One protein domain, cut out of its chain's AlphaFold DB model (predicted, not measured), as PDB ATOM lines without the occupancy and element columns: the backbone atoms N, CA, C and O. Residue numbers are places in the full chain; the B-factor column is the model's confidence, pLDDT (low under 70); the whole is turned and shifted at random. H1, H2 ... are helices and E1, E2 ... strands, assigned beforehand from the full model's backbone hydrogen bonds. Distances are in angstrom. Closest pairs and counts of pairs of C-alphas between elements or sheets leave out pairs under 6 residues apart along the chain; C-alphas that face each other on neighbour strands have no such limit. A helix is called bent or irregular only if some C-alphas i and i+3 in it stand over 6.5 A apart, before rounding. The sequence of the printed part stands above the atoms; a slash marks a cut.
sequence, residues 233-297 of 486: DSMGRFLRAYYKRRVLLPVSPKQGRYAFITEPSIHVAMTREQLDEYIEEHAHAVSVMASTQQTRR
ATOM      1  N   ASP A 233     332.390 201.788 303.741       91.50
ATOM      2  CA  ASP A 233     332.476 202.557 302.487       91.50
ATOM      3  C   ASP A 233     333.881 203.107 302.221       91.50
ATOM      4  O   ASP A 233     334.353 203.092 301.081       91.50
ATOM      5  N   SER A 234     334.565 203.586 303.265       93.94
ATOM      6  CA  SER A 234     335.933 204.108 303.179       93.94
ATOM      7  C   SER A 234     336.917 202.986 302.862       93.94
ATOM      8  O   SER A 234     337.740 203.136 301.958       93.94
ATOM      9  N   MET A 235     336.767 201.827 303.512       93.94
ATOM     10  CA  MET A 235     337.532 200.618 303.185       93.94
ATOM     11  C   MET A 235     337.283 200.181 301.729       93.94
ATOM     12  O   MET A 235     338.218 199.946 300.967       93.94
ATOM     13  N   GLY A 236     336.024 200.183 301.282       93.50
ATOM     14  CA  GLY A 236     335.654 199.884 299.900       93.50
ATOM     15  C   GLY A 236     336.173 200.906 298.880       93.50
ATOM     16  O   GLY A 236     336.345 200.562 297.711       93.50
ATOM     17  N   ARG A 237     336.426 202.166 299.261       94.88
ATOM     18  CA  ARG A 237     337.124 203.152 298.406       94.88
ATOM     19  C   ARG A 237     338.624 202.853 298.328       94.88
ATOM     20  O   ARG A 237     339.173 202.889 297.229       94.88
ATOM     21  N   PHE A 238     339.249 202.500 299.451       95.44
ATOM     22  CA  PHE A 238     340.664 202.122 299.531       95.44
ATOM     23  C   PHE A 238     340.963 200.879 298.677       95.44
ATOM     24  O   PHE A 238     341.767 200.949 297.750       95.44
ATOM     25  N   LEU A 239     340.221 199.783 298.867       95.75
ATOM     26  CA  LEU A 239     340.378 198.535 298.100       95.75
ATOM     27  C   LEU A 239     340.192 198.735 296.581       95.75
ATOM     28  O   LEU A 239     340.907 198.134 295.777       95.75
ATOM     29  N   ARG A 240     339.308 199.655 296.161       94.69
ATOM     30  CA  ARG A 240     339.150 200.037 294.742       94.69
ATOM     31  C   ARG A 240     340.385 200.732 294.147       94.69
ATOM     32  O   ARG A 240     340.558 200.672 292.931       94.69
ATOM     33  N   ALA A 241     341.253 201.348 294.953       96.00
ATOM     34  CA  ALA A 241     342.535 201.877 294.479       96.00
ATOM     35  C   ALA A 241     343.561 200.756 294.223       96.00
ATOM     36  O   ALA A 241     344.242 200.780 293.199       96.00
ATOM     37  N   TYR A 242     343.618 199.739 295.089       96.31
ATOM     38  CA  TYR A 242     344.495 198.568 294.917       96.31
ATOM     39  C   TYR A 242     344.079 197.704 293.721       96.31
ATOM     40  O   TYR A 242     344.942 197.254 292.967       96.31
ATOM     41  N   TYR A 243     342.772 197.562 293.473       94.88
ATOM     42  CA  TYR A 243     342.261 196.944 292.245       94.88
ATOM     43  C   TYR A 243     342.705 197.700 290.981       94.88
ATOM     44  O   TYR A 243     343.237 197.095 290.053       94.88
ATOM     45  N   LYS A 244     342.584 199.039 290.957       96.00
ATOM     46  CA  LYS A 244     343.075 199.860 289.831       96.00
ATOM     47  C   LYS A 244     344.586 199.732 289.599       96.00
ATOM     48  O   LYS A 244     345.023 199.845 288.459       96.00
ATOM     49  N   ARG A 245     345.366 199.484 290.655       96.44
ATOM     50  CA  ARG A 245     346.816 199.226 290.598       96.44
ATOM     51  C   ARG A 245     347.182 197.769 290.273       96.44
ATOM     52  O   ARG A 245     348.364 197.462 290.232       96.44
ATOM     53  N   ARG A 246     346.199 196.883 290.045       95.88
ATOM     54  CA  ARG A 246     346.385 195.428 289.854       95.88
ATOM     55  C   ARG A 246     347.127 194.726 291.004       95.88
ATOM     56  O   ARG A 246     347.815 193.745 290.770       95.88
ATOM     57  N   VAL A 247     346.957 195.199 292.240       97.19
ATOM     58  CA  VAL A 247     347.506 194.534 293.441       97.19
ATOM     59  C   VAL A 247     346.516 193.517 294.014       97.19
ATOM     60  O   VAL A 247     346.909 192.426 294.413       97.19
ATOM     61  N   LEU A 248     345.220 193.854 294.016       97.75
ATOM     62  CA  LEU A 248     344.139 193.009 294.537       97.75
ATOM     63  C   LEU A 248     343.100 192.685 293.460       97.75
ATOM     64  O   LEU A 248     342.674 193.575 292.722       97.75
ATOM     65  N   LEU A 249     342.619 191.441 293.439       97.56
ATOM     66  CA  LEU A 249     341.496 190.964 292.635       97.56
ATOM     67  C   LEU A 249     340.258 190.743 293.530       97.56
ATOM     68  O   LEU A 249     340.346 190.005 294.512       97.56
ATOM     69  N   PRO A 250     339.087 191.337 293.229       96.50
ATOM     70  CA  PRO A 250     337.854 191.079 293.970       96.50
ATOM     71  C   PRO A 250     337.260 189.710 293.602       96.50
ATOM     72  O   PRO A 250     336.492 189.603 292.649       96.50
ATOM     73  N   VAL A 251     337.577 188.673 294.383       97.06
ATOM     74  CA  VAL A 251     337.046 187.305 294.195       97.06
ATOM     75  C   VAL A 251     335.550 187.240 294.518       97.06
ATOM     76  O   VAL A 251     334.770 186.646 293.781       97.06
ATOM     77  N   SER A 252     335.119 187.876 295.611       95.81
ATOM     78  CA  SER A 252     333.697 188.006 295.950       95.81
ATOM     79  C   SER A 252     333.460 189.303 296.730       95.81
ATOM     80  O   SER A 252     333.426 189.298 297.965       95.81
ATOM     81  N   PRO A 253     333.285 190.449 296.039       90.31
ATOM     82  CA  PRO A 253     333.188 191.753 296.695       90.31
ATOM     83  C   PRO A 253     331.945 191.872 297.592       90.31
ATOM     84  O   PRO A 253     331.994 192.565 298.604       90.31
ATOM     85  N   LYS A 254     330.861 191.134 297.293       91.00
ATOM     86  CA  LYS A 254     329.664 191.030 298.155       91.00
ATOM     87  C   LYS A 254     329.933 190.324 299.493       91.00
ATOM     88  O   LYS A 254     329.207 190.556 300.451       91.00
ATOM     89  N   GLN A 255     330.950 189.464 299.554       93.25
ATOM     90  CA  GLN A 255     331.398 188.764 300.767       93.25
ATOM     91  C   GLN A 255     332.650 189.413 301.387       93.25
ATOM     92  O   GLN A 255     333.195 188.891 302.359       93.25
ATOM     93  N   GLY A 256     333.141 190.513 300.804       92.81
ATOM     94  CA  GLY A 256     334.394 191.152 301.196       92.81
ATOM     95  C   GLY A 256     335.665 190.386 300.821       92.81
ATOM     96  O   GLY A 256     336.722 190.774 301.299       92.81
ATOM     97  N   ARG A 257     335.589 189.332 299.992       94.75
ATOM     98  CA  ARG A 257     336.746 188.494 299.633       94.75
ATOM     99  C   ARG A 257     337.549 189.101 298.482       94.75
ATOM    100  O   ARG A 257     336.996 189.350 297.405       94.75
ATOM    101  N   TYR A 258     338.851 189.247 298.695       96.62
ATOM    102  CA  TYR A 258     339.842 189.681 297.709       96.62
ATOM    103  C   TYR A 258     341.039 188.728 297.763       96.62
ATOM    104  O   TYR A 258     341.360 188.231 298.838       96.62
ATOM    105  N   ALA A 259     341.689 188.502 296.626       96.81
ATOM    106  CA  ALA A 259     342.979 187.822 296.530       96.81
ATOM    107  C   ALA A 259     344.047 188.822 296.072       96.81
ATOM    108  O   ALA A 259     343.718 189.822 295.426       96.81
ATOM    109  N   PHE A 260     345.314 188.560 296.375       97.25
ATOM    110  CA  PHE A 260     346.424 189.307 295.788       97.25
ATOM    111  C   PHE A 260     346.738 188.779 294.378       97.25
ATOM    112  O   PHE A 260     346.620 187.587 294.115       97.25
ATOM    113  N   ILE A 261     347.091 189.683 293.461       97.38
ATOM    114  CA  ILE A 261     347.513 189.359 292.078       97.38
ATOM    115  C   ILE A 261     349.041 189.195 292.002       97.38
ATOM    116  O   ILE A 261     349.564 188.504 291.135       97.38
ATOM    117  N   THR A 262     349.747 189.851 292.918       96.00
ATOM    118  CA  THR A 262     351.203 189.843 293.082       96.00
ATOM    119  C   THR A 262     351.524 189.420 294.505       96.00
ATOM    120  O   THR A 262     350.770 189.790 295.404       96.00
ATOM    121  N   GLU A 263     352.647 188.741 294.723       96.69
ATOM    122  CA  GLU A 263     353.062 188.277 296.052       96.69
ATOM    123  C   GLU A 263     352.985 189.398 297.120       96.69
ATOM    124  O   GLU A 263     353.447 190.515 296.856       96.69
ATOM    125  N   PRO A 264     352.363 189.172 298.299       96.75
ATOM    126  CA  PRO A 264     352.131 190.250 299.265       96.75
ATOM    127  C   PRO A 264     353.418 190.809 299.893       96.75
ATOM    128  O   PRO A 264     353.476 192.008 300.171       96.75
ATOM    129  N   SER A 265     354.450 189.971 300.041       97.25
ATOM    130  CA  SER A 265     355.823 190.300 300.475       97.25
ATOM    131  C   SER A 265     356.360 191.576 299.809       97.25
ATOM    132  O   SER A 265     356.774 192.520 300.486       97.25
ATOM    133  N   ILE A 266     356.206 191.669 298.482       96.44
ATOM    134  CA  ILE A 266     356.622 192.793 297.624       96.44
ATOM    135  C   ILE A 266     356.015 194.137 298.075       96.44
ATOM    136  O   ILE A 266     356.631 195.188 297.899       96.44
ATOM    137  N   HIS A 267     354.812 194.133 298.663       94.19
ATOM    138  CA  HIS A 267     354.105 195.351 299.098       94.19
ATOM    139  C   HIS A 267     354.377 195.734 300.553       94.19
ATOM    140  O   HIS A 267     354.090 196.870 300.935       94.19
ATOM    141  N   VAL A 268     354.910 194.807 301.353       95.44
ATOM    142  CA  VAL A 268     355.292 195.026 302.760       95.44
ATOM    143  C   VAL A 268     356.803 195.272 302.900       95.44
ATOM    144  O   VAL A 268     357.238 195.840 303.897       95.44
ATOM    145  N   ALA A 269     357.590 194.923 301.873       96.38
ATOM    146  CA  ALA A 269     359.056 194.953 301.860       96.38
ATOM    147  C   ALA A 269     359.702 194.012 302.903       96.38
ATOM    148  O   ALA A 269     360.765 194.303 303.449       96.38
ATOM    149  N   MET A 270     359.044 192.877 303.146       97.31
ATOM    150  CA  MET A 270     359.542 191.728 303.910       97.31
ATOM    151  C   MET A 270     359.874 190.588 302.943       97.31
ATOM    152  O   MET A 270     359.359 190.572 301.819       97.31
ATOM    153  N   THR A 271     360.692 189.619 303.363       98.06
ATOM    154  CA  THR A 271     360.760 188.340 302.635       98.06
ATOM    155  C   THR A 271     359.449 187.566 302.802       98.06
ATOM    156  O   THR A 271     358.575 187.958 303.584       98.06
ATOM    157  N   ARG A 272     359.271 186.479 302.046       97.06
ATOM    158  CA  ARG A 272     358.068 185.651 302.167       97.06
ATOM    159  C   ARG A 272     358.000 184.982 303.539       97.06
ATOM    160  O   ARG A 272     356.975 185.057 304.200       97.06
ATOM    161  N   GLU A 273     359.118 184.420 303.973       97.69
ATOM    162  CA  GLU A 273     359.278 183.698 305.235       97.69
ATOM    163  C   GLU A 273     358.981 184.626 306.420       97.69
ATOM    164  O   GLU A 273     358.160 184.298 307.265       97.69
ATOM    165  N   GLN A 274     359.539 185.842 306.409       97.75
ATOM    166  CA  GLN A 274     359.259 186.876 307.416       97.75
ATOM    167  C   GLN A 274     357.783 187.289 307.465       97.75
ATOM    168  O   GLN A 274     357.270 187.631 308.530       97.75
ATOM    169  N   LEU A 275     357.103 187.317 306.315       97.38
ATOM    170  CA  LEU A 275     355.685 187.655 306.260       97.38
ATOM    171  C   LEU A 275     354.813 186.496 306.758       97.38
ATOM    172  O   LEU A 275     353.840 186.749 307.465       97.38
ATOM    173  N   ASP A 276     355.163 185.261 306.406       96.75
ATOM    174  CA  ASP A 276     354.456 184.055 306.834       96.75
ATOM    175  C   ASP A 276     354.633 183.856 308.365       96.75
ATOM    176  O   ASP A 276     353.631 183.757 309.075       96.75
ATOM    177  N   GLU A 277     355.854 183.994 308.912       97.31
ATOM    178  CA  GLU A 277     356.140 184.045 310.365       97.31
ATOM    179  C   GLU A 277     355.327 185.139 311.087       97.31
ATOM    180  O   GLU A 277     354.685 184.891 312.113       97.31
ATOM    181  N   TYR A 278     355.307 186.361 310.540       97.12
ATOM    182  CA  TYR A 278     354.546 187.478 311.110       97.12
ATOM    183  C   TYR A 278     353.030 187.216 311.093       97.12
ATOM    184  O   TYR A 278     352.317 187.612 312.026       97.12
ATOM    185  N   ILE A 279     352.520 186.551 310.049       96.12
ATOM    186  CA  ILE A 279     351.118 186.136 309.953       96.12
ATOM    187  C   ILE A 279     350.801 185.082 311.016       96.12
ATOM    188  O   ILE A 279     349.774 185.229 311.678       96.12
ATOM    189  N   GLU A 280     351.653 184.075 311.224       96.38
ATOM    190  CA  GLU A 280     351.453 183.049 312.257       96.38
ATOM    191  C   GLU A 280     351.415 183.656 313.669       96.38
ATOM    192  O   GLU A 280     350.434 183.460 314.396       96.38
ATOM    193  N   GLU A 281     352.406 184.485 314.025       96.88
ATOM    194  CA  GLU A 281     352.465 185.185 315.320       96.88
ATOM    195  C   GLU A 281     351.174 185.986 315.596       96.88
ATOM    196  O   GLU A 281     350.596 185.933 316.689       96.88
ATOM    197  N   HIS A 282     350.669 186.701 314.585       96.50
ATOM    198  CA  HIS A 282     349.540 187.620 314.743       96.50
ATOM    199  C   HIS A 282     348.161 186.984 314.486       96.50
ATOM    200  O   HIS A 282     347.142 187.525 314.945       96.50
ATOM    201  N   ALA A 283     348.075 185.830 313.813       93.56
ATOM    202  CA  ALA A 283     346.813 185.143 313.514       93.56
ATOM    203  C   ALA A 283     346.042 184.770 314.790       93.56
ATOM    204  O   ALA A 283     344.822 184.973 314.877       93.56
ATOM    205  N   HIS A 284     346.755 184.306 315.819       89.81
ATOM    206  CA  HIS A 284     346.175 183.989 317.124       89.81
ATOM    207  C   HIS A 284     345.520 185.221 317.774       89.81
ATOM    208  O   HIS A 284     344.377 185.141 318.238       89.81
ATOM    209  N   ALA A 285     346.179 186.385 317.734       89.62
ATOM    210  CA  ALA A 285     345.629 187.632 318.269       89.62
ATOM    211  C   ALA A 285     344.347 188.064 317.529       89.62
ATOM    212  O   ALA A 285     343.344 188.417 318.164       89.62
ATOM    213  N   VAL A 286     344.328 187.969 316.194       84.25
ATOM    214  CA  VAL A 286     343.140 188.279 315.375       84.25
ATOM    215  C   VAL A 286     341.969 187.338 315.703       84.25
ATOM    216  O   VAL A 286     340.830 187.799 315.840       84.25
ATOM    217  N   SER A 287     342.236 186.044 315.905       87.69
ATOM    218  CA  SER A 287     341.226 185.043 316.287       87.69
ATOM    219  C   SER A 287     340.596 185.328 317.665       87.69
ATOM    220  O   SER A 287     339.364 185.313 317.825       87.69
ATOM    221  N   VAL A 288     341.415 185.701 318.656       82.94
ATOM    222  CA  VAL A 288     340.946 186.105 319.997       82.94
ATOM    223  C   VAL A 288     340.082 187.374 319.930       82.94
ATOM    224  O   VAL A 288     339.031 187.450 320.581       82.94
ATOM    225  N   MET A 289     340.439 188.356 319.095       73.50
ATOM    226  CA  MET A 289     339.599 189.546 318.894       73.50
ATOM    227  C   MET A 289     338.260 189.221 318.210       73.50
ATOM    228  O   MET A 289     337.222 189.761 318.612       73.50
ATOM    229  N   ALA A 290     338.251 188.335 317.211       76.56
ATOM    230  CA  ALA A 290     337.040 187.946 316.487       76.56
ATOM    231  C   ALA A 290     336.029 187.212 317.391       76.56
ATOM    232  O   ALA A 290     334.857 187.605 317.470       76.56
ATOM    233  N   SER A 291     336.489 186.204 318.136       76.56
ATOM    234  CA  SER A 291     335.662 185.445 319.088       76.56
ATOM    235  C   SER A 291     335.097 186.338 320.205       76.56
ATOM    236  O   SER A 291     333.897 186.287 320.498       76.56
ATOM    237  N   THR A 292     335.904 187.254 320.753       74.00
ATOM    238  CA  THR A 292     335.468 188.226 321.776       74.00
ATOM    239  C   THR A 292     334.330 189.129 321.280       74.00
ATOM    240  O   THR A 292     333.358 189.378 322.008       74.00
ATOM    241  N   GLN A 293     334.384 189.590 320.024       71.00
ATOM    242  CA  GLN A 293     333.290 190.371 319.429       71.00
ATOM    243  C   GLN A 293     332.018 189.535 319.216       71.00
ATOM    244  O   GLN A 293     330.910 190.031 319.450       71.00
ATOM    245  N   GLN A 294     332.152 188.267 318.818       70.69
ATOM    246  CA  GLN A 294     331.017 187.363 318.619       70.69
ATOM    247  C   GLN A 294     330.296 187.046 319.943       70.69
ATOM    248  O   GLN A 294     329.063 187.104 320.004       70.69
ATOM    249  N   THR A 295     331.044 186.842 321.030       72.56
ATOM    250  CA  THR A 295     330.497 186.679 322.390       72.56
ATOM    251  C   THR A 295     329.797 187.949 322.886       72.56
ATOM    252  O   THR A 295     328.690 187.869 323.426       72.56
ATOM    253  N   ARG A 296     330.361 189.144 322.635       68.25
ATOM    254  CA  ARG A 296     329.681 190.423 322.940       68.25
ATOM    255  C   ARG A 296     328.372 190.601 322.160       68.25
ATOM    256  O   ARG A 296     327.410 191.119 322.729       68.25
ATOM    257  N   ARG A 297     328.295 190.148 320.902       66.94
ATOM    258  CA  ARG A 297     327.038 190.146 320.126       66.94
ATOM    259  C   ARG A 297     325.998 189.190 320.721       66.94
ATOM    260  O   ARG A 297     324.877 189.630 320.956       66.94
TER     261      ARG A 297
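Overview. This is residues 233 to 297 of the 486 residues of an uncharacterized protein of Pristionchus pacificus (UniProt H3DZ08). The domain is an open, wide V: one side is a small two-stranded hairpin, E1 and E2, with H1 packed beside E1 through its residues 239 to 243, and the other side is the long bent helix H3. The short helix H2 lies near the corner between the two sides, and residues 279 to 297 of H3 stick out free, with an empty gap between them and the hairpin. The printed part has 65 residues, with three named helices and two named strands in the order H1, E1, E2, H2, H3; the sheet has the order E1 - E2 and is antiparallel, and the class is mostly helix. The whole is loose, with a radius of gyration of the C-alphas of 14.4 A, and spans 38 by 31 by 18 A.

Arrangement. The strands E1, residues 248 to 252, and E2, residues 257 to 260, form a hairpin and are antiparallel, with 151 degrees between their directions. N 249 and O 259 are 2.8 A apart, and N 257 and O 252 are 3.0 A apart, both within hydrogen-bond range. H1, residues 233 to 244, has 4 pairs of C-alphas within 8 A of E1; the closest are those of Tyr 242 and Leu 248, 5.6 A apart. H1 and E2 are apart. H3, residues 272 to 297, was assigned as one helix by its hydrogen bonds but is bent: C-alphas 281 and 284 are 6.7 A apart. Its arms, H3a, residues 272 to 281, and H3b, residues 284 to 297, stand at a steep tilt of 42 degrees. H2, residues 265 to 268, is close to but not clearly touching H3a; their closest C-alphas, of Ser 265 and Arg 272, are 5.4 A apart. H3b is apart from H1, E1, E2 and H2. In H1, H3a and H3b every O i to N i+4 pair is within hydrogen-bond range; H2 is too short for such a pair, and its one O i to N i+3 pair is within range.

Along the chain. E1 begins at C-alpha 248, at (344.139, 193.009, 294.537), and is 11.7 A long; E2 is 10.4 A long. H1 begins at C-alpha 233, at (332.476, 202.557, 302.487), and is 16.7 A long. H2 has four residues. H3a is 14.3 A long, and H3b, 20.3 A long, ends at C-alpha 297, at (327.038, 190.146, 320.126).

Size, cuts and confidence. The two C-alphas farthest apart, of Thr 271 and Arg 297, are 38.0 A apart. Without residues 279 to 297 the body spans 31 by 20 by 18 A. The printed part has no cut, and its four links are tight. The mean pLDDT of the printed part is 91.9; residues 296 to 297 are under 70.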